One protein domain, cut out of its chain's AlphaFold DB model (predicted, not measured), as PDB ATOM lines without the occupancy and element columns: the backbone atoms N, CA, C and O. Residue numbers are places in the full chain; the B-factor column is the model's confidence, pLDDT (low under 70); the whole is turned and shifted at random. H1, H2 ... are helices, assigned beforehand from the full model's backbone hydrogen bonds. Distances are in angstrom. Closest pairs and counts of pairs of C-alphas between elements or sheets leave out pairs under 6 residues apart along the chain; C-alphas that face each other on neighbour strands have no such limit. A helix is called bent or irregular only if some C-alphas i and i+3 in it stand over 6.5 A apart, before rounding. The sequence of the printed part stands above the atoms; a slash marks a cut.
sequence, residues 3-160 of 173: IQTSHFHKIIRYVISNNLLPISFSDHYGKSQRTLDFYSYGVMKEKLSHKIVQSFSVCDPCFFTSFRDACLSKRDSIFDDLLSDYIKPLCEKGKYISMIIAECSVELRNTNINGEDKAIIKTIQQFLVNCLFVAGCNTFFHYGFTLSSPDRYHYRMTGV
ATOM      1  N   ILE A   3     -35.272  24.775  11.295       61.12
ATOM      2  CA  ILE A   3     -36.218  25.857  10.964       61.12
ATOM      3  C   ILE A   3     -36.348  25.946   9.449       61.12
ATOM      4  O   ILE A   3     -35.338  26.085   8.765       61.12
ATOM      5  N   GLN A   4     -37.587  25.906   8.951       69.56
ATOM      6  CA  GLN A   4     -37.904  26.157   7.546       69.56
ATOM      7  C   GLN A   4     -37.730  27.643   7.208       69.56
ATOM      8  O   GLN A   4     -38.419  28.501   7.759       69.56
ATOM      9  N   THR A   5     -36.823  27.943   6.279       79.94
ATOM     10  CA  THR A   5     -36.451  29.314   5.878       79.94
ATOM     11  C   THR A   5     -37.149  29.788   4.601       79.94
ATOM     12  O   THR A   5     -37.188  30.985   4.331       79.94
ATOM     13  N   SER A   6     -37.773  28.894   3.825       80.25
ATOM     14  CA  SER A   6     -38.445  29.228   2.554       80.25
ATOM     15  C   SER A   6     -39.479  30.352   2.691       80.25
ATOM     16  O   SER A   6     -39.538  31.266   1.869       80.25
ATOM     17  N   HIS A   7     -40.265  30.319   3.765       82.31
ATOM     18  CA  HIS A   7     -41.236  31.361   4.078       82.31
ATOM     19  C   HIS A   7     -40.564  32.703   4.406       82.31
ATOM     20  O   HIS A   7     -41.017  33.745   3.940       82.31
ATOM     21  N   PHE A   8     -39.445  32.681   5.138       88.19
ATOM     22  CA  PHE A   8     -38.671  33.883   5.447       88.19
ATOM     23  C   PHE A   8     -38.150  34.559   4.172       88.19
ATOM     24  O   PHE A   8     -38.363  35.754   3.990       88.19
ATOM     25  N   HIS A   9     -37.570  33.795   3.243       89.06
ATOM     26  CA  HIS A   9     -37.059  34.333   1.978       89.06
ATOM     27  C   HIS A   9     -38.147  34.986   1.115       89.06
ATOM     28  O   HIS A   9     -37.907  36.022   0.489       89.06
ATOM     29  N   LYS A  10     -39.362  34.419   1.100       89.44
ATOM     30  CA  LYS A  10     -40.519  35.024   0.419       89.44
ATOM     31  C   LYS A  10     -40.900  36.363   1.048       89.44
ATOM     32  O   LYS A  10     -41.092  37.340   0.329       89.44
ATOM     33  N   ILE A  11     -40.955  36.414   2.377       92.50
ATOM     34  CA  ILE A  11     -41.328  37.627   3.104       92.50
ATOM     35  C   ILE A  11     -40.260  38.722   2.967       92.50
ATOM     36  O   ILE A  11     -40.607  39.879   2.747       92.50
ATOM     37  N   ILE A  12     -38.972  38.381   3.044       93.62
ATOM     38  CA  ILE A  12     -37.891  39.363   2.864       93.62
ATOM     39  C   ILE A  12     -37.944  39.992   1.474       93.62
ATOM     40  O   ILE A  12     -37.853  41.211   1.358       93.62
ATOM     41  N   ARG A  13     -38.166  39.194   0.424       92.12
ATOM     42  CA  ARG A  13     -38.337  39.725  -0.937       92.12
ATOM     43  C   ARG A  13     -39.508  40.697  -1.015       92.12
ATOM     44  O   ARG A  13     -39.349  41.771  -1.577       92.12
ATOM     45  N   TYR A  14     -40.644  40.355  -0.406       93.31
ATOM     46  CA  TYR A  14     -41.790  41.258  -0.333       93.31
ATOM     47  C   TYR A  14     -41.441  42.576   0.374       93.31
ATOM     48  O   TYR A  14     -41.777  43.644  -0.129       93.31
ATOM     49  N   VAL A  15     -40.731  42.517   1.505       93.94
ATOM     50  CA  VAL A  15     -40.296  43.711   2.245       93.94
ATOM     51  C   VAL A  15     -39.372  44.600   1.426       93.94
ATOM     52  O   VAL A  15     -39.534  45.818   1.460       93.94
ATOM     53  N   ILE A  16     -38.437  44.012   0.680       93.44
ATOM     54  CA  ILE A  16     -37.528  44.756  -0.197       93.44
ATOM     55  C   ILE A  16     -38.317  45.391  -1.349       93.44
ATOM     56  O   ILE A  16     -38.201  46.590  -1.580       93.44
ATOM     57  N   SER A  17     -39.170  44.620  -2.032       93.38
ATOM     58  CA  SER A  17     -39.961  45.110  -3.168       93.38
ATOM     59  C   SER A  17     -40.941  46.225  -2.791       93.38
ATOM     60  O   SER A  17     -41.178  47.112  -3.604       93.38
ATOM     61  N   ASN A  18     -41.484  46.200  -1.572       93.81
ATOM     62  CA  ASN A  18     -42.395  47.230  -1.063       93.81
ATOM     63  C   ASN A  18     -41.689  48.299  -0.216       93.81
ATOM     64  O   ASN A  18     -42.350  49.160   0.358       93.81
ATOM     65  N   ASN A  19     -40.355  48.257  -0.134       93.25
ATOM     66  CA  ASN A  19     -39.538  49.211   0.612       93.25
ATOM     67  C   ASN A  19     -39.999  49.410   2.073       93.25
ATOM     68  O   ASN A  19     -40.068  50.532   2.571       93.25
ATOM     69  N   LEU A  20     -40.344  48.311   2.755       94.94
ATOM     70  CA  LEU A  20     -40.905  48.349   4.113       94.94
ATOM     71  C   LEU A  20     -39.846  48.508   5.211       94.94
ATOM     72  O   LEU A  20     -40.194  48.867   6.329       94.94
ATOM     73  N   LEU A  21     -38.576  48.224   4.910       95.62
ATOM     74  CA  LEU A  21     -37.431  48.405   5.815       95.62
ATOM     75  C   LEU A  21     -36.302  49.173   5.090       95.62
ATOM     76  O   LEU A  21     -35.227  48.618   4.831       95.62
ATOM     77  N   PRO A  22     -36.557  50.428   4.675       93.19
ATOM     78  CA  PRO A  22     -35.677  51.183   3.783       93.19
ATOM     79  C   PRO A  22     -34.293  51.477   4.371       93.19
ATOM     80  O   PRO A  22     -33.327  51.642   3.629       93.19
ATOM     81  N   ILE A  23     -34.170  51.584   5.695       93.88
ATOM     82  CA  ILE A  23     -32.910  51.919   6.355       93.88
ATOM     83  C   ILE A  23     -32.000  50.693   6.363       93.88
ATOM     84  O   ILE A  23     -30.842  50.807   5.975       93.88
ATOM     85  N   SER A  24     -32.487  49.518   6.760       92.56
ATOM     86  CA  SER A  24     -31.659  48.311   6.889       92.56
ATOM     87  C   SER A  24     -31.215  47.739   5.547       92.56
ATOM     88  O   SER A  24     -30.113  47.200   5.465       92.56
ATOM     89  N   PHE A  25     -32.037  47.885   4.505       92.31
ATOM     90  CA  PHE A  25     -31.739  47.420   3.145       92.31
ATOM     91  C   PHE A  25     -31.192  48.528   2.231       92.31
ATOM     92  O   PHE A  25     -31.160  48.368   1.017       92.31
ATOM     93  N   SER A  26     -30.755  49.658   2.796       89.50
ATOM     94  CA  SER A  26     -30.133  50.721   2.008       89.50
ATOM     95  C   SER A  26     -28.746  50.318   1.498       89.50
ATOM     96  O   SER A  26     -27.902  49.858   2.273       89.50
ATOM     97  N   ASP A  27     -28.479  50.617   0.224       86.25
ATOM     98  CA  ASP A  27     -27.179  50.418  -0.435       86.25
ATOM     99  C   ASP A  27     -26.072  51.372   0.051       86.25
ATOM    100  O   ASP A  27     -24.921  51.260  -0.373       86.25
ATOM    101  N   HIS A  28     -26.393  52.336   0.924       87.12
ATOM    102  CA  HIS A  28     -25.449  53.350   1.392       87.12
ATOM    103  C   HIS A  28     -25.453  53.481   2.917       87.12
ATOM    104  O   HIS A  28     -26.491  53.727   3.534       87.12
ATOM    105  N   TYR A  29     -24.254  53.456   3.518       85.44
ATOM    106  CA  TYR A  29     -24.074  53.628   4.963       85.44
ATOM    107  C   TYR A  29     -24.139  55.089   5.422       85.44
ATOM    108  O   TYR A  29     -23.137  55.738   5.743       85.44
ATOM    109  N   GLY A  30     -25.367  55.611   5.419       89.50
ATOM    110  CA  GLY A  30     -25.698  57.003   5.707       89.50
ATOM    111  C   GLY A  30     -26.072  57.306   7.161       89.50
ATOM    112  O   GLY A  30     -26.021  56.464   8.059       89.50
ATOM    113  N   LYS A  31     -26.493  58.557   7.389       93.06
ATOM    114  CA  LYS A  31     -26.888  59.068   8.714       93.06
ATOM    115  C   LYS A  31     -27.995  58.225   9.357       93.06
ATOM    116  O   LYS A  31     -27.878  57.893  10.530       93.06
ATOM    117  N   SER A  32     -29.025  57.847   8.600       92.25
ATOM    118  CA  SER A  32     -30.152  57.059   9.118       92.25
ATOM    119  C   SER A  32     -29.726  55.674   9.605       92.25
ATOM    120  O   SER A  32     -30.137  55.274  10.689       92.25
ATOM    121  N   GLN A  33     -28.842  54.981   8.874       92.31
ATOM    122  CA  GLN A  33     -28.303  53.685   9.303       92.31
ATOM    123  C   GLN A  33     -27.441  53.810  10.562       92.31
ATOM    124  O   GLN A  33     -27.566  52.985  11.457       92.31
ATOM    125  N   ARG A  34     -26.627  54.866  10.698       93.19
ATOM    126  CA  ARG A  34     -25.849  55.114  11.931       93.19
ATOM    127  C   ARG A  34     -26.741  55.377  13.139       93.19
ATOM    128  O   ARG A  34     -26.482  54.859  14.222       93.19
ATOM    129  N   THR A  35     -27.793  56.172  12.951       94.38
ATOM    130  CA  THR A  35     -28.798  56.414  13.990       94.38
ATOM    131  C   THR A  35     -29.477  55.106  14.384       94.38
ATOM    132  O   THR A  35     -29.598  54.812  15.570       94.38
ATOM    133  N   LEU A  36     -29.880  54.295  13.404       95.31
ATOM    134  CA  LEU A  36     -30.501  53.002  13.658       95.31
ATOM    135  C   LEU A  36     -29.544  52.045  14.386       95.31
ATOM    136  O   LEU A  36     -29.947  51.462  15.388       95.31
ATOM    137  N   ASP A  37     -28.286  51.938  13.946       94.56
ATOM    138  CA  ASP A  37     -27.234  51.126  14.576       94.56
ATOM    139  C   ASP A  37     -27.083  51.477  16.063       94.56
ATOM    140  O   ASP A  37     -27.152  50.587  16.914       94.56
ATOM    141  N   PHE A  38     -27.015  52.773  16.390       93.94
ATOM    142  CA  PHE A  38     -26.903  53.258  17.770       93.94
ATOM    143  C   PHE A  38     -28.016  52.723  18.689       93.94
ATOM    144  O   PHE A  38     -27.738  52.259  19.796       93.94
ATOM    145  N   TYR A  39     -29.273  52.731  18.233       93.12
ATOM    146  CA  TYR A  39     -30.399  52.216  19.025       93.12
ATOM    147  C   TYR A  39     -30.555  50.696  18.941       93.12
ATOM    148  O   TYR A  39     -31.144  50.072  19.831       93.12
ATOM    149  N   SER A  40     -30.034  50.090  17.876       96.00
ATOM    150  CA  SER A  40     -30.354  48.719  17.501       96.00
ATOM    151  C   SER A  40     -29.968  47.693  18.556       96.00
ATOM    152  O   SER A  40     -30.700  46.733  18.809       96.00
ATOM    153  N   TYR A  41     -28.845  47.927  19.231       93.75
ATOM    154  CA  TYR A  41     -28.345  47.036  20.262       93.75
ATOM    155  C   TYR A  41     -29.260  47.002  21.495       93.75
ATOM    156  O   TYR A  41     -29.508  45.930  22.050       93.75
ATOM    157  N   GLY A  42     -29.813  48.154  21.890       95.31
ATOM    158  CA  GLY A  42     -30.767  48.253  22.997       95.31
ATOM    159  C   GLY A  42     -32.074  47.524  22.691       95.31
ATOM    160  O   GLY A  42     -32.515  46.695  23.486       95.31
ATOM    161  N   VAL A  43     -32.641  47.759  21.503       96.25
ATOM    162  CA  VAL A  43     -33.878  47.094  21.058       96.25
ATOM    163  C   VAL A  43     -33.683  45.581  20.956       96.25
ATOM    164  O   VAL A  43     -34.501  44.809  21.450       96.25
ATOM    165  N   MET A  44     -32.569  45.135  20.374       95.44
ATOM    166  CA  MET A  44     -32.232  43.714  20.293       95.44
ATOM    167  C   MET A  44     -32.164  43.070  21.684       95.44
ATOM    168  O   MET A  44     -32.761  42.016  21.912       95.44
ATOM    169  N   LYS A  45     -31.457  43.713  22.625       95.44
ATOM    170  CA  LYS A  45     -31.364  43.241  24.011       95.44
ATOM    171  C   LYS A  45     -32.735  43.138  24.655       95.44
ATOM    172  O   LYS A  45     -32.997  42.119  25.281       95.44
ATOM    173  N   GLU A  46     -33.596  44.139  24.498       96.06
ATOM    174  CA  GLU A  46     -34.969  44.118  25.013       96.06
ATOM    175  C   GLU A  46     -35.752  42.919  24.460       96.06
ATOM    176  O   GLU A  46     -36.285  42.122  25.236       96.06
ATOM    177  N   LYS A  47     -35.772  42.728  23.132       96.06
ATOM    178  CA  LYS A  47     -36.535  41.640  22.494       96.06
ATOM    179  C   LYS A  47     -36.045  40.255  22.898       96.06
ATOM    180  O   LYS A  47     -36.866  39.395  23.224       96.06
ATOM    181  N   LEU A  48     -34.729  40.040  22.925       95.19
ATOM    182  CA  LEU A  48     -34.157  38.777  23.395       95.19
ATOM    183  C   LEU A  48     -34.438  38.555  24.880       95.19
ATOM    184  O   LEU A  48     -34.858  37.468  25.258       95.19
ATOM    185  N   SER A  49     -34.275  39.585  25.708       94.50
ATOM    186  CA  SER A  49     -34.563  39.517  27.146       94.50
ATOM    187  C   SER A  49     -36.001  39.078  27.401       94.50
ATOM    188  O   SER A  49     -36.240  38.147  28.166       94.50
ATOM    189  N   HIS A  50     -36.953  39.695  26.700       93.94
ATOM    190  CA  HIS A  50     -38.362  39.336  26.791       93.94
ATOM    191  C   HIS A  50     -38.606  37.886  26.355       93.94
ATOM    192  O   HIS A  50     -39.279  37.137  27.058       93.94
ATOM    193  N   LYS A  51     -38.005  37.454  25.238       94.25
ATOM    194  CA  LYS A  51     -38.111  36.067  24.764       94.25
ATOM    195  C   LYS A  51     -37.562  35.060  25.780       94.25
ATOM    196  O   LYS A  51     -38.187  34.023  25.989       94.25
ATOM    197  N   ILE A  52     -36.428  35.359  26.414       91.50
ATOM    198  CA  ILE A  52     -35.802  34.509  27.435       91.50
ATOM    199  C   ILE A  52     -36.718  34.384  28.652       91.50
ATOM    200  O   ILE A  52     -37.060  33.271  29.034       91.50
ATOM    201  N   VAL A  53     -37.181  35.504  29.213       90.44
ATOM    202  CA  VAL A  53     -38.059  35.494  30.397       90.44
ATOM    203  C   VAL A  53     -39.378  34.766  30.119       90.44
ATOM    204  O   VAL A  53     -39.882  34.065  30.984       90.44
ATOM    205  N   GLN A  54     -39.916  34.864  28.902       90.12
ATOM    206  CA  GLN A  54     -41.106  34.099  28.510       90.12
ATOM    207  C   GLN A  54     -40.855  32.593  28.348       90.12
ATOM    208  O   GLN A  54     -41.809  31.820  28.366       90.12
ATOM    209  N   SER A  55     -39.604  32.176  28.141       88.81
ATOM    210  CA  SER A  55     -39.252  30.781  27.843       88.81
ATOM    211  C   SER A  55     -38.760  30.003  29.067       88.81
ATOM    212  O   SER A  55     -38.773  28.776  29.034       88.81
ATOM    213  N   PHE A  56     -38.340  30.684  30.139       83.56
ATOM    214  CA  PHE A  56     -37.832  30.062  31.365       83.56
ATOM    215  C   PHE A  56     -38.635  30.527  32.583       83.56
ATOM    216  O   PHE A  56     -38.794  31.722  32.805       83.56
ATOM    217  N   SER A  57     -39.112  29.581  33.397       72.94
ATOM    218  CA  SER A  57     -39.904  29.863  34.605       72.94
ATOM    219  C   SER A  57     -39.083  30.455  35.756       72.94
ATOM    220  O   SER A  57     -39.621  31.186  36.583       72.94
ATOM    221  N   VAL A  58     -37.785  30.146  35.808       62.12
ATOM    222  CA  VAL A  58     -36.819  30.675  36.777       62.12
ATOM    223  C   VAL A  58     -35.555  31.038  36.010       62.12
ATOM    224  O   VAL A  58     -35.011  30.217  35.277       62.12
ATOM    225  N   CYS A  59     -35.110  32.282  36.155       70.19
ATOM    226  CA  CYS A  59     -33.996  32.835  35.397       70.19
ATOM    227  C   CYS A  59     -33.098  33.586  36.383       70.19
ATOM    228  O   CYS A  59     -33.405  34.720  36.758       70.19
ATOM    229  N   ASP A  60     -32.036  32.939  36.871       82.62
ATOM    230  CA  ASP A  60     -31.054  33.635  37.705       82.62
ATOM    231  C   ASP A  60     -30.344  34.725  36.863       82.62
ATOM    232  O   ASP A  60     -30.148  34.534  35.656       82.62
ATOM    233  N   PRO A  61     -29.959  35.877  37.445       85.81
ATOM    234  CA  PRO A  61     -29.354  36.978  36.689       85.81
ATOM    235  C   PRO A  61     -28.072  36.606  35.926       85.81
ATOM    236  O   PRO A  61     -27.813  37.166  34.851       85.81
ATOM    237  N   CYS A  62     -27.276  35.668  36.451       86.06
ATOM    238  CA  CYS A  62     -26.040  35.208  35.822       86.06
ATOM    239  C   CYS A  62     -26.345  34.360  34.587       86.06
ATOM    240  O   CYS A  62     -25.800  34.634  33.512       86.06
ATOM    241  N   PHE A  63     -27.255  33.386  34.708       87.38
ATOM    242  CA  PHE A  63     -27.777  32.624  33.577       87.38
ATOM    243  C   PHE A  63     -28.376  33.551  32.521       87.38
ATOM    244  O   PHE A  63     -27.992  33.477  31.357       87.38
ATOM    245  N   PHE A  64     -29.259  34.468  32.921       88.94
ATOM    246  CA  PHE A  64     -29.934  35.378  32.001       88.94
ATOM    247  C   PHE A  64     -28.943  36.200  31.167       88.94
ATOM    248  O   PHE A  64     -29.081  36.302  29.946       88.94
ATOM    249  N   THR A  65     -27.928  36.771  31.821       90.31
ATOM    250  CA  THR A  65     -26.910  37.584  31.147       90.31
ATOM    251  C   THR A  65     -26.080  36.730  30.194       90.31
ATOM    252  O   THR A  65     -25.994  37.051  29.009       90.31
ATOM    253  N   SER A  66     -25.563  35.600  30.681       91.19
ATOM    254  CA  SER A  66     -24.699  34.709  29.900       91.19
ATOM    255  C   SER A  66     -25.436  34.100  28.702       91.19
ATOM    256  O   SER A  66     -24.895  34.019  27.600       91.19
ATOM    257  N   PHE A  67     -26.702  33.721  28.884       92.56
ATOM    258  CA  PHE A  67     -27.526  33.159  27.822       92.56
ATOM    259  C   PHE A  67     -27.892  34.202  26.759       92.56
ATOM    260  O   PHE A  67     -27.827  33.929  25.557       92.56
ATOM    261  N   ARG A  68     -28.216  35.433  27.175       94.56
ATOM    262  CA  ARG A  68     -28.444  36.541  26.240       94.56
ATOM    263  C   ARG A  68     -27.193  36.842  25.416       94.56
ATOM    264  O   ARG A  68     -27.309  37.056  24.210       94.56
ATOM    265  N   ASP A  69     -26.017  36.827  26.035       94.12
ATOM    266  CA  ASP A  69     -24.751  37.060  25.338       94.12
ATOM    267  C   ASP A  69     -24.443  35.926  24.345       94.12
ATOM    268  O   ASP A  69     -24.051  36.195  23.206       94.12
ATOM    269  N   ALA A  70     -24.754  34.673  24.701       93.06
ATOM    270  CA  ALA A  70     -24.689  33.543  23.774       93.06
ATOM    271  C   ALA A  70     -25.598  33.744  22.547       93.06
ATOM    272  O   ALA A  70     -25.145  33.546  21.419       93.06
ATOM    273  N   CYS A  71     -26.840  34.213  22.730       95.00
ATOM    274  CA  CYS A  71     -27.740  34.554  21.618       95.00
ATOM    275  C   CYS A  71     -27.150  35.666  20.730       95.00
ATOM    276  O   CYS A  71     -27.150  35.564  19.502       95.00
ATOM    277  N   LEU A  72     -26.618  36.729  21.342       94.62
ATOM    278  CA  LEU A  72     -26.044  37.878  20.632       94.62
ATOM    279  C   LEU A  72     -24.765  37.530  19.857       94.62
ATOM    280  O   LEU A  72     -24.498  38.162  18.830       94.62
ATOM    281  N   SER A  73     -24.000  36.532  20.309       94.44
ATOM    282  CA  SER A  73     -22.793  36.054  19.618       94.44
ATOM    283  C   SER A  73     -23.089  35.399  18.262       94.44
ATOM    284  O   SER A  73     -22.212  35.311  17.410       94.44
ATOM    285  N   LYS A  74     -24.337  34.970  18.028       94.62
ATOM    286  CA  LYS A  74     -24.746  34.265  16.803       94.62
ATOM    287  C   LYS A  74     -25.242  35.165  15.683       94.62
ATOM    288  O   LYS A  74     -25.561  34.658  14.614       94.62
ATOM    289  N   ARG A  75     -25.271  36.484  15.887       95.56
ATOM    290  CA  ARG A  75     -25.771  37.441  14.887       95.56
ATOM    291  C   ARG A  75     -25.064  37.310  13.536       95.56
ATOM    292  O   ARG A  75     -25.747  37.273  12.524       95.56
ATOM    293  N   ASP A  76     -23.743  37.171  13.524       95.44
ATOM    294  CA  ASP A  76     -22.980  37.047  12.275       95.44
ATOM    295  C   ASP A  76     -23.341  35.767  11.510       95.44
ATOM    296  O   ASP A  76     -23.592  35.820  10.313       95.44
ATOM    297  N   SER A  77     -23.471  34.638  12.216       93.69
ATOM    298  CA  SER A  77     -23.904  33.365  11.621       93.69
ATOM    299  C   SER A  77     -25.315  33.463  11.046       93.69
ATOM    300  O   SER A  77     -25.552  33.037   9.924       93.69
ATOM    301  N   ILE A  78     -26.254  34.061  11.788       93.94
ATOM    302  CA  ILE A  78     -27.631  34.241  11.310       93.94
ATOM    303  C   ILE A  78     -27.679  35.179  10.098       93.94
ATOM    304  O   ILE A  78     -28.488  34.965   9.199       93.94
ATOM    305  N   PHE A  79     -26.824  36.203  10.052       95.44
ATOM    306  CA  PHE A  79     -26.696  37.052   8.871       95.44
ATOM    307  C   PHE A  79     -26.228  36.241   7.662       95.44
ATOM    308  O   PHE A  79     -26.852  36.319   6.605       95.44
ATOM    309  N   ASP A  80     -25.167  35.452   7.824       93.06
ATOM    310  CA  ASP A  80     -24.609  34.648   6.737       93.06
ATOM    311  C   ASP A  80     -25.622  33.636   6.195       93.06
ATOM    312  O   ASP A  80     -25.751  33.507   4.978       93.06
ATOM    313  N   ASP A  81     -26.405  33.005   7.070       90.50
ATOM    314  CA  ASP A  81     -27.381  31.985   6.678       90.50
ATOM    315  C   ASP A  81     -28.659  32.556   6.035       90.50
ATOM    316  O   ASP A  81     -29.305  31.873   5.240       90.50
ATOM    317  N   LEU A  82     -29.076  33.776   6.400       92.06
ATOM    318  CA  LEU A  82     -30.399  34.305   6.032       92.06
ATOM    319  C   LEU A  82     -30.375  35.550   5.144       92.06
ATOM    320  O   LEU A  82     -31.334  35.781   4.406       92.06
ATOM    321  N   LEU A  83     -29.348  36.391   5.268       92.94
ATOM    322  CA  LEU A  83     -29.349  37.757   4.737       92.94
ATOM    323  C   LEU A  83     -28.226  38.051   3.743       92.94
ATOM    324  O   LEU A  83     -28.316  39.053   3.034       92.94
ATOM    325  N   SER A  84     -27.209  37.194   3.666       92.94
ATOM    326  CA  SER A  84     -26.057  37.353   2.769       92.94
ATOM    327  C   SER A  84     -26.447  37.504   1.292       92.94
ATOM    328  O   SER A  84     -25.818  38.279   0.575       92.94
ATOM    329  N   ASP A  85     -27.530  36.851   0.865       90.31
ATOM    330  CA  ASP A  85     -28.073  36.951  -0.498       90.31
ATOM    331  C   ASP A  85     -28.783  38.287  -0.794       90.31
ATOM    332  O   ASP A  85     -29.044  38.602  -1.954       90.31
ATOM    333  N   TYR A  86     -29.149  39.056   0.234       90.50
ATOM    334  CA  TYR A  86     -29.969  40.267   0.100       90.50
ATOM    335  C   TYR A  86     -29.226  41.549   0.455       90.50
ATOM    336  O   TYR A  86     -29.616  42.626   0.011       90.50
ATOM    337  N   ILE A  87     -28.204  41.452   1.301       91.31
ATOM    338  CA  ILE A  87     -27.490  42.601   1.841       91.31
ATOM    339  C   ILE A  87     -26.006  42.403   1.591       91.31
ATOM    340  O   ILE A  87     -25.381  41.497   2.144       91.31
ATOM    341  N   LYS A  88     -25.410  43.325   0.836       89.62
ATOM    342  CA  LYS A  88     -23.957  43.454   0.777       89.62
ATOM    343  C   LYS A  88     -23.485  44.228   2.016       89.62
ATOM    344  O   LYS A  88     -23.817  45.406   2.142       89.62
ATOM    345  N   PRO A  89     -22.739  43.608   2.946       87.25
ATOM    346  CA  PRO A  89     -22.417  44.250   4.212       87.25
ATOM    347  C   PRO A  89     -21.469  45.440   4.009       87.25
ATOM    348  O   PRO A  89     -20.366  45.290   3.486       87.25
ATOM    349  N   LEU A  90     -21.900  46.621   4.457       87.69
ATOM    350  CA  LEU A  90     -21.102  47.858   4.515       87.69
ATOM    351  C   LEU A  90     -20.505  48.101   5.912       87.69
ATOM    352  O   LEU A  90     -19.666  48.980   6.097       87.69
ATOM    353  N   CYS A  91     -20.954  47.329   6.901       88.25
ATOM    354  CA  CYS A  91     -20.454  47.292   8.270       88.25
ATOM    355  C   CYS A  91     -20.478  45.843   8.795       88.25
ATOM    356  O   CYS A  91     -20.764  44.908   8.043       88.25
ATOM    357  N   GLU A  92     -20.155  45.640  10.075       91.44
ATOM    358  CA  GLU A  92     -20.185  44.316  10.710       91.44
ATOM    359  C   GLU A  92     -21.536  43.612  10.502       91.44
ATOM    360  O   GLU A  92     -22.598  44.165  10.796       91.44
ATOM    361  N   LYS A  93     -21.496  42.362  10.033       93.19
ATOM    362  CA  LYS A  93     -22.671  41.555   9.666       93.19
ATOM    363  C   LYS A  93     -23.725  41.505  10.773       93.19
ATOM    364  O   LYS A  93     -24.907  41.754  10.534       93.19
ATOM    365  N   GLY A  94     -23.304  41.272  12.014       91.38
ATOM    366  CA  GLY A  94     -24.208  41.198  13.153       91.38
ATOM    367  C   GLY A  94     -24.928  42.505  13.477       91.38
ATOM    368  O   GLY A  94     -25.993  42.466  14.103       91.38
ATOM    369  N   LYS A  95     -24.416  43.655  13.019       94.38
ATOM    370  CA  LYS A  95     -25.124  44.936  13.136       94.38
ATOM    371  C   LYS A  95     -26.359  44.976  12.252       94.38
ATOM    372  O   LYS A  95     -27.368  45.505  12.696       94.38
ATOM    373  N   TYR A  96     -26.349  44.358  11.071       94.69
ATOM    374  CA  TYR A  96     -27.538  44.300  10.212       94.69
ATOM    375  C   TYR A  96     -28.689  43.543  10.864       94.69
ATOM    376  O   TYR A  96     -29.821  44.015  10.839       94.69
ATOM    377  N   ILE A  97     -28.409  42.425  11.536       96.31
ATOM    378  CA  ILE A  97     -29.427  41.695  12.305       96.31
ATOM    379  C   ILE A  97     -30.038  42.588  13.392       96.31
ATOM    380  O   ILE A  97     -31.257  42.614  13.576       96.31
ATOM    381  N   SER A  98     -29.195  43.347  14.095       96.62
ATOM    382  CA  SER A  98     -29.646  44.332  15.077       96.62
ATOM    383  C   SER A  98     -30.485  45.441  14.444       96.62
ATOM    384  O   SER A  98     -31.579  45.714  14.939       96.62
ATOM    385  N   MET A  99     -30.012  46.043  13.353       96.75
ATOM    386  CA  MET A  99     -30.692  47.126  12.645       96.75
ATOM    387  C   MET A  99     -32.059  46.690  12.115       96.75
ATOM    388  O   MET A  99     -33.037  47.372  12.400       96.75
ATOM    389  N   ILE A 100     -32.170  45.522  11.475       97.00
ATOM    390  CA  ILE A 100     -33.444  45.013  10.938       97.00
ATOM    391  C   ILE A 100     -34.479  44.849  12.052       97.00
ATOM    392  O   ILE A 100     -35.616  45.299  11.919       97.00
ATOM    393  N   ILE A 101     -34.101  44.247  13.184       97.50
ATOM    394  CA  ILE A 101     -35.016  44.069  14.323       97.50
ATOM    395  C   ILE A 101     -35.434  45.417  14.925       97.50
ATOM    396  O   ILE A 101     -36.583  45.574  15.362       97.50
ATOM    397  N   ALA A 102     -34.517  46.381  14.953       97.44
ATOM    398  CA  ALA A 102     -34.781  47.723  15.442       97.44
ATOM    399  C   ALA A 102     -35.728  48.489  14.517       97.44
ATOM    400  O   ALA A 102     -36.721  49.036  14.991       97.44
ATOM    401  N   GLU A 103     -35.485  48.452  13.212       97.31
ATOM    402  CA  GLU A 103     -36.336  49.096  12.217       97.31
ATOM    403  C   GLU A 103     -37.728  48.476  12.200       97.31
ATOM    404  O   GLU A 103     -38.711  49.206  12.244       97.31
ATOM    405  N   CYS A 104     -37.838  47.148  12.312       97.50
ATOM    406  CA  CYS A 104     -39.136  46.502  12.499       97.50
ATOM    407  C   CYS A 104     -39.893  47.083  13.708       97.50
ATOM    408  O   CYS A 104     -41.098  47.296  13.644       97.50
ATOM    409  N   SER A 105     -39.205  47.368  14.823       96.19
ATOM    410  CA  SER A 105     -39.849  47.970  16.003       96.19
ATOM    411  C   SER A 105     -40.326  49.401  15.757       96.19
ATOM    412  O   SER A 105     -41.321  49.809  16.358       96.19
ATOM    413  N   VAL A 106     -39.615  50.155  14.918       95.25
ATOM    414  CA  VAL A 106     -39.995  51.513  14.509       95.25
ATOM    415  C   VAL A 106     -41.217  51.449  13.595       95.25
ATOM    416  O   VAL A 106     -42.236  52.067  13.899       95.25
ATOM    417  N   GLU A 107     -41.168  50.625  12.550       94.81
ATOM    418  CA  GLU A 107     -42.234  50.537  11.551       94.81
ATOM    419  C   GLU A 107     -43.535  49.938  12.099       94.81
ATOM    420  O   GLU A 107     -44.629  50.361  11.728       94.81
ATOM    421  N   LEU A 108     -43.469  49.044  13.089       94.50
ATOM    422  CA  LEU A 108     -44.674  48.560  13.776       94.50
ATOM    423  C   LEU A 108     -45.437  49.668  14.521       94.50
ATOM    424  O   LEU A 108     -46.643  49.534  14.746       94.50
ATOM    425  N   ARG A 109     -44.759  50.759  14.898       92.81
ATOM    426  CA  ARG A 109     -45.376  51.939  15.528       92.81
ATOM    427  C   ARG A 109     -45.830  52.981  14.508       92.81
ATOM    428  O   ARG A 109     -46.599  53.869  14.865       92.81
ATOM    429  N   ASN A 110     -45.384  52.877  13.258       90.25
ATOM    430  CA  ASN A 110     -45.740  53.799  12.191       90.25
ATOM    431  C   ASN A 110     -47.230  53.652  11.844       90.25
ATOM    432  O   ASN A 110     -47.699  52.569  11.501       90.25
ATOM    433  N   THR A 111     -48.018  54.721  11.955       88.56
ATOM    434  CA  THR A 111     -49.462  54.686  11.663       88.56
ATOM    435  C   THR A 111     -49.771  54.617  10.172       88.56
ATOM    436  O   THR A 111     -50.881  54.242   9.815       88.56
ATOM    437  N   ASN A 112     -48.797  54.938   9.317       89.38
ATOM    438  CA  ASN A 112     -48.986  55.025   7.869       89.38
ATOM    439  C   ASN A 112     -48.865  53.668   7.162       89.38
ATOM    440  O   ASN A 112     -49.271  53.543   6.011       89.38
ATOM    441  N   ILE A 113     -48.319  52.656   7.839       89.44
ATOM    442  CA  ILE A 113     -48.228  51.294   7.309       89.44
ATOM    443  C   ILE A 113     -49.545  50.563   7.577       89.44
ATOM    444  O   ILE A 113     -50.066  50.586   8.700       89.44
ATOM    445  N   ASN A 114     -50.072  49.908   6.540       92.94
ATOM    446  CA  ASN A 114     -51.311  49.141   6.621       92.94
ATOM    447  C   ASN A 114     -51.168  47.909   7.550       92.94
ATOM    448  O   ASN A 114     -50.084  47.552   8.015       92.94
ATOM    449  N   GLY A 115     -52.293  47.263   7.865       91.75
ATOM    450  CA  GLY A 115     -52.317  46.141   8.809       91.75
ATOM    451  C   GLY A 115     -51.563  44.893   8.329       91.75
ATOM    452  O   GLY A 115     -50.947  44.207   9.145       91.75
ATOM    453  N   GLU A 116     -51.583  44.617   7.025       93.44
ATOM    454  CA  GLU A 116     -50.952  43.433   6.427       93.44
ATOM    455  C   GLU A 116     -49.425  43.560   6.419       93.44
ATOM    456  O   GLU A 116     -48.722  42.670   6.903       93.44
ATOM    457  N   ASP A 117     -48.909  44.714   5.999       94.06
ATOM    458  CA  ASP A 117     -47.480  45.020   6.019       94.06
ATOM    459  C   ASP A 117     -46.940  45.016   7.456       94.06
ATOM    460  O   ASP A 117     -45.866  44.474   7.726       94.06
ATOM    461  N   LYS A 118     -47.717  45.515   8.429       94.56
ATOM    462  CA  LYS A 118     -47.367  45.387   9.853       94.56
ATOM    463  C   LYS A 118     -47.286  43.936  10.308       94.56
ATOM    464  O   LYS A 118     -46.390  43.594  11.082       94.56
ATOM    465  N   ALA A 119     -48.199  43.076   9.863       94.19
ATOM    466  CA  ALA A 119     -48.143  41.656  10.193       94.19
ATOM    467  C   ALA A 119     -46.864  41.016   9.632       94.19
ATOM    468  O   ALA A 119     -46.159  40.322  10.365       94.19
ATOM    469  N   ILE A 120     -46.506  41.340   8.388       94.69
ATOM    470  CA  ILE A 120     -45.277  40.893   7.725       94.69
ATOM    471  C   ILE A 120     -44.018  41.346   8.480       94.69
ATOM    472  O   ILE A 120     -43.155  40.523   8.805       94.69
ATOM    473  N   ILE A 121     -43.927  42.632   8.828       96.19
ATOM    474  CA  ILE A 121     -42.803  43.191   9.593       96.19
ATOM    475  C   ILE A 121     -42.682  42.495  10.956       96.19
ATOM    476  O   ILE A 121     -41.587  42.116  11.386       96.19
ATOM    477  N   LYS A 122     -43.814  42.250  11.629       96.00
ATOM    478  CA  LYS A 122     -43.849  41.507  12.895       96.00
ATOM    479  C   LYS A 122     -43.342  40.075  12.724       96.00
ATOM    480  O   LYS A 122     -42.592  39.602  13.578       96.00
ATOM    481  N   THR A 123     -43.708  39.399  11.635       94.88
ATOM    482  CA  THR A 123     -43.227  38.047  11.330       94.88
ATOM    483  C   THR A 123     -41.713  38.018  11.142       94.88
ATOM    484  O   THR A 123     -41.067  37.153  11.734       94.88
ATOM    485  N   ILE A 124     -41.121  38.972  10.412       95.56
ATOM    486  CA  ILE A 124     -39.655  39.067  10.266       95.56
ATOM    487  C   ILE A 124     -38.988  39.256  11.624       95.56
ATOM    488  O   ILE A 124     -38.070  38.510  11.970       95.56
ATOM    489  N   GLN A 125     -39.467  40.220  12.414       96.75
ATOM    490  CA  GLN A 125     -38.894  40.501  13.727       96.75
ATOM    491  C   GLN A 125     -38.920  39.259  14.622       96.75
ATOM    492  O   GLN A 125     -37.905  38.896  15.216       96.75
ATOM    493  N   GLN A 126     -40.071  38.592  14.709       95.31
ATOM    494  CA  GLN A 126     -40.219  37.384  15.516       95.31
ATOM    495  C   GLN A 126     -39.335  36.248  15.004       95.31
ATOM    496  O   GLN A 126     -38.719  35.554  15.812       95.31
ATOM    497  N   PHE A 127     -39.243  36.065  13.685       95.00
ATOM    498  CA  PHE A 127     -38.415  35.028  13.083       95.00
ATOM    499  C   PHE A 127     -36.934  35.221  13.425       95.00
ATOM    500  O   PHE A 127     -36.300  34.286  13.911       95.00
ATOM    501  N   LEU A 128     -36.401  36.434  13.258       95.75
ATOM    502  CA  LEU A 128     -35.002  36.739  13.570       95.75
ATOM    503  C   LEU A 128     -34.699  36.593  15.067       95.75
ATOM    504  O   LEU A 128     -33.695  35.978  15.432       95.75
ATOM    505  N   VAL A 129     -35.583  37.081  15.945       96.12
ATOM    506  CA  VAL A 129     -35.433  36.911  17.403       96.12
ATOM    507  C   VAL A 129     -35.458  35.429  17.783       96.12
ATOM    508  O   VAL A 129     -34.643  34.991  18.593       96.12
ATOM    509  N   ASN A 130     -36.349  34.636  17.184       94.19
ATOM    510  CA  ASN A 130     -36.407  33.194  17.420       94.19
ATOM    511  C   ASN A 130     -35.149  32.480  16.904       94.19
ATOM    512  O   ASN A 130     -34.640  31.603  17.596       94.19
ATOM    513  N   CYS A 131     -34.616  32.861  15.741       93.56
ATOM    514  CA  CYS A 131     -33.373  32.287  15.220       93.56
ATOM    515  C   CYS A 131     -32.197  32.551  16.165       93.56
ATOM    516  O   CYS A 131     -31.469  31.621  16.504       93.56
ATOM    517  N   LEU A 132     -32.052  33.785  16.656       94.81
ATOM    518  CA  LEU A 132     -31.024  34.137  17.641       94.81
ATOM    519  C   LEU A 132     -31.192  33.371  18.952       94.81
ATOM    520  O   LEU A 132     -30.215  32.866  19.497       94.81
ATOM    521  N   PHE A 133     -32.427  33.263  19.442       94.00
ATOM    522  CA  PHE A 133     -32.740  32.518  20.656       94.00
ATOM    523  C   PHE A 133     -32.360  31.039  20.520       94.00
ATOM    524  O   PHE A 133     -31.645  30.505  21.363       94.00
ATOM    525  N   VAL A 134     -32.778  30.380  19.435       91.88
ATOM    526  CA  VAL A 134     -32.489  28.957  19.216       91.88
ATOM    527  C   VAL A 134     -30.997  28.720  18.956       91.88
ATOM    528  O   VAL A 134     -30.424  27.775  19.496       91.88
ATOM    529  N   ALA A 135     -30.327  29.595  18.203       91.06
ATOM    530  CA  ALA A 135     -28.876  29.516  18.025       91.06
ATOM    531  C   ALA A 135     -28.121  29.727  19.354       91.06
ATOM    532  O   ALA A 135     -27.114  29.062  19.619       91.06
ATOM    533  N   GLY A 136     -28.637  30.601  20.220       90.69
ATOM    534  CA  GLY A 136     -28.183  30.753  21.598       90.69
ATOM    535  C   GLY A 136     -28.354  29.467  22.404       90.69
ATOM    536  O   GLY A 136     -27.394  29.031  23.036       90.69
ATOM    537  N   CYS A 137     -29.518  28.806  22.319       89.31
ATOM    538  CA  CYS A 137     -29.758  27.512  22.969       89.31
ATOM    539  C   CYS A 137     -28.697  26.475  22.591       89.31
ATOM    540  O   CYS A 137     -28.175  25.787  23.462       89.31
ATOM    541  N   ASN A 138     -28.325  26.394  21.314       86.00
ATOM    542  CA  ASN A 138     -27.302  25.441  20.867       86.00
ATOM    543  C   ASN A 138     -25.935  25.727  21.468       86.00
ATOM    544  O   ASN A 138     -25.193  24.815  21.811       86.00
ATOM    545  N   THR A 139     -25.605  27.009  21.577       86.06
ATOM    546  CA  THR A 139     -24.312  27.459  22.091       86.06
ATOM    547  C   THR A 139     -24.210  27.215  23.587       86.06
ATOM    548  O   THR A 139     -23.178  26.765  24.065       86.06
ATOM    549  N   PHE A 140     -25.286  27.514  24.311       86.75
ATOM    550  CA  PHE A 140     -25.298  27.530  25.766       86.75
ATOM    551  C   PHE A 140     -25.608  26.160  26.382       86.75
ATOM    552  O   PHE A 140     -25.041  25.808  27.407       86.75
ATOM    553  N   PHE A 141     -26.487  25.373  25.753       83.69
ATOM    554  CA  PHE A 141     -26.892  24.043  26.232       83.69
ATOM    555  C   PHE A 141     -26.275  22.892  25.428       83.69
ATOM    556  O   PHE A 141     -26.637  21.738  25.649       83.69
ATOM    557  N   HIS A 142     -25.388  23.189  24.472       75.94
ATOM    558  CA  HIS A 142     -24.767  22.205  23.577       75.94
ATOM    559  C   HIS A 142     -25.779  21.327  22.815       75.94
ATOM    560  O   HIS A 142     -25.535  20.151  22.548       75.94
ATOM    561  N   TYR A 143     -26.928  21.901  22.450       62.50
ATOM    562  CA  TYR A 143     -27.965  21.219  21.672       62.50
ATOM    563  C   TYR A 143     -27.710  21.347  20.159       62.50
ATOM    564  O   TYR A 143     -27.274  22.389  19.674       62.50
ATOM    565  N   GLY A 144     -27.977  20.289  19.389       50.81
ATOM    566  CA  GLY A 144     -27.758  20.280  17.938       50.81
ATOM    567  C   GLY A 144     -28.898  20.937  17.151       50.81
ATOM    568  O   GLY A 144     -30.021  20.416  17.116       50.81
ATOM    569  N   PHE A 145     -28.615  22.039  16.450       55.16
ATOM    570  CA  PHE A 145     -29.552  22.617  15.481       55.16
ATOM    571  C   PHE A 145     -28.889  23.161  14.227       55.16
ATOM    572  O   PHE A 145     -27.737  23.588  14.234       55.16
ATOM    573  N   THR A 146     -29.675  23.134  13.155       58.84
ATOM    574  CA  THR A 146     -29.305  23.547  11.805       58.84
ATOM    575  C   THR A 146     -30.475  24.303  11.176       58.84
ATOM    576  O   THR A 146     -31.635  23.948  11.385       58.84
ATOM    577  N   LEU A 147     -30.204  25.355  10.406       57.94
ATOM    578  CA  LEU A 147     -31.217  25.993   9.560       57.94
ATOM    579  C   LEU A 147     -31.402  25.154   8.288       57.94
ATOM    580  O   LEU A 147     -30.434  24.587   7.782       57.94
ATOM    581  N   SER A 148     -32.633  25.027   7.773       54.88
ATOM    582  CA  SER A 148     -32.816  24.376   6.470       54.88
ATOM    583  C   SER A 148     -32.273  25.275   5.368       54.88
ATOM    584  O   SER A 148     -32.479  26.491   5.415       54.88
ATOM    585  N   SER A 149     -31.698  24.679   4.329       52.84
ATOM    586  CA  SER A 149     -31.384  25.400   3.096       52.84
ATOM    587  C   SER A 149     -32.644  26.048   2.485       52.84
ATOM    588  O   SER A 149     -33.747  25.509   2.661       52.84
ATOM    589  N   PRO A 150     -32.504  27.173   1.759       58.72
ATOM    590  CA  PRO A 150     -33.605  27.797   1.027       58.72
ATOM    591  C   PRO A 150     -34.269  26.823   0.038       58.72
ATOM    592  O   PRO A 150     -33.662  25.845  -0.404       58.72
ATOM    593  N   ASP A 151     -35.524  27.080  -0.341       62.06
ATOM    594  CA  ASP A 151     -36.213  26.233  -1.323       62.06
ATOM    595  C   ASP A 151     -35.659  26.409  -2.754       62.06
ATOM    596  O   ASP A 151     -34.958  27.369  -3.079       62.06
ATOM    597  N   ARG A 152     -35.996  25.477  -3.659       58.59
ATOM    598  CA  ARG A 152     -35.569  25.531  -5.076       58.59
ATOM    599  C   ARG A 152     -36.015  26.811  -5.795       58.59
ATOM    600  O   ARG A 152     -35.428  27.165  -6.815       58.59
ATOM    601  N   TYR A 153     -37.055  27.485  -5.304       60.12
ATOM    602  CA  TYR A 153     -37.545  28.736  -5.875       60.12
ATOM    603  C   TYR A 153     -36.624  29.910  -5.525       60.12
ATOM    604  O   TYR A 153     -36.415  30.797  -6.356       60.12
ATOM    605  N   HIS A 154     -36.015  29.893  -4.335       59.81
ATOM    606  CA  HIS A 154     -35.006  30.873  -3.952       59.81
ATOM    607  C   HIS A 154     -33.822  30.867  -4.927       59.81
ATOM    608  O   HIS A 154     -33.530  31.915  -5.503       59.81
ATOM    609  N   TYR A 155     -33.265  29.682  -5.210       59.59
ATOM    610  CA  TYR A 155     -32.139  29.484  -6.136       59.59
ATOM    611  C   TYR A 155     -32.440  29.869  -7.590       59.59
ATOM    612  O   TYR A 155     -31.575  30.385  -8.291       59.59
ATOM    613  N   ARG A 156     -33.671  29.635  -8.066       54.97
ATOM    614  CA  ARG A 156     -34.070  30.044  -9.423       54.97
ATOM    615  C   ARG A 156     -34.075  31.558  -9.586       54.97
ATOM    616  O   ARG A 156     -33.725  32.039 -10.648       54.97
ATOM    617  N   MET A 157     -34.461  32.296  -8.551       53.72
ATOM    618  CA  MET A 157     -34.518  33.755  -8.624       53.72
ATOM    619  C   MET A 157     -33.135  34.392  -8.488       53.72
ATOM    620  O   MET A 157     -32.842  35.315  -9.235       53.72
ATOM    621  N   THR A 158     -32.261  33.885  -7.613       53.00
ATOM    622  CA  THR A 158     -30.878  34.388  -7.516       53.00
ATOM    623  C   THR A 158     -30.069  34.105  -8.784       53.00
ATOM    624  O   THR A 158     -29.286  34.954  -9.186       53.00
ATOM    625  N   GLY A 159     -30.328  32.990  -9.478       45.53
ATOM    626  CA  GLY A 159     -29.739  32.708 -10.797       45.53
ATOM    627  C   GLY A 159     -30.324  33.516 -11.966       45.53
ATOM    628  O   GLY A 159     -29.742  33.522 -13.045       45.53
ATOM    629  N   VAL A 160     -31.465  34.191 -11.781       42.53
ATOM    630  CA  VAL A 160     -32.093  35.043 -12.811       42.53
ATOM    631  C   VAL A 160     -31.662  36.506 -12.682       42.53
ATOM    632  O   VAL A 160     -31.688  37.216 -13.677       42.53
TER     633      VAL A 160
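AT A GLANCE: This is residues 3 to 160 of the 173 residues of an uncharacterized protein of Entamoeba invadens IP1 (UniProt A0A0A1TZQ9). The long helix H6 runs through the middle, with H1, H2b, H3 and H5 packed round it at crossed angles; H2a packs on H5, and H4 packs on residues 93 to 98 at one end of H5. Beyond H6 the last stretch folds back to the small helix H7, near H1. The printed part has 158 residues with seven named helices, H1 to H7 in order along the chain, and no named strand: the class is all helix. It is compact, with a radius of gyration of the C-alphas of 15.7 A and spans of 47 by 35 by 31 A.

HOW THE PARTS SIT: Begin at H6, residues 115 to 141, the hub, touching five helices. H5, residues 93 to 107, forms a helical hairpin with it: residues 118 to 129 of H6 touch H5, opposite ways at 37 degrees, only just a steep tilt, and the closest C-alphas, of Ile 101 and Gln 125, are 5.3 A apart. H3, residues 61 to 73, touches residues 132 to 140 of H6, closest at the C-alphas of Cys 71 and Gly 136, 3.8 A. H2, residues 31 to 55, was assigned as one helix by its hydrogen bonds but is bent: C-alphas 38 and 41 are 6.9 A apart, and its arms H2a, residues 31 to 38, and H2b, residues 41 to 55, stand at a steep tilt of 42 degrees. Residues 47 to 52 of H2b touch H6, about perpendicular at 73 degrees, closest at the C-alphas of Leu 48 and Val 129, 6.4 A. H2a touches H5 at the C-alphas of Asp 37 and Met 99, 5.6 A. H4, residues 75 to 82, touches H5 at the C-alphas of Asp 76 and Gly 94, 4.4 A, and only just touches H6, with 3 pairs of C-alphas within 8 A. H1, residues 6 to 17, touches residues 120 to 127 of H6, closest at the C-alphas of Ile 11 and Ile 120, 6.9 A. H7, residues 152 to 158, is close to H1 but not clearly touching: the C-alphas of His 9 and His 154 are 7.2 A apart. Every O i to N i+4 pair is within hydrogen-bond range in H1, H2a, H2b, H3, H4, H6 and H7; in H5, 10 of 11 are.

IN THESE COORDINATES: Find C-alpha 115 at (-52.317, 46.141, 8.809); H6 runs 37.9 A from there to C-alpha 141. H5 is 21.6 A long, H2b 21.0 A, H3 18.3 A and H1 16.9 A, from C-alpha 6 at (-38.445, 29.228, 2.554). H7 ends at C-alpha 158, (-30.878, 34.388, -7.516).

THE WHOLE: The C-alphas farthest apart, of Asp 60 and Val 160, are 50.5 A apart. The printed part has no cut. Look at residues 18 to 30 for the long link, H1 to H2. Mean pLDDT of the printed part is 87.3, with residues 3 to 4, 58 and 143 to 160 under 70.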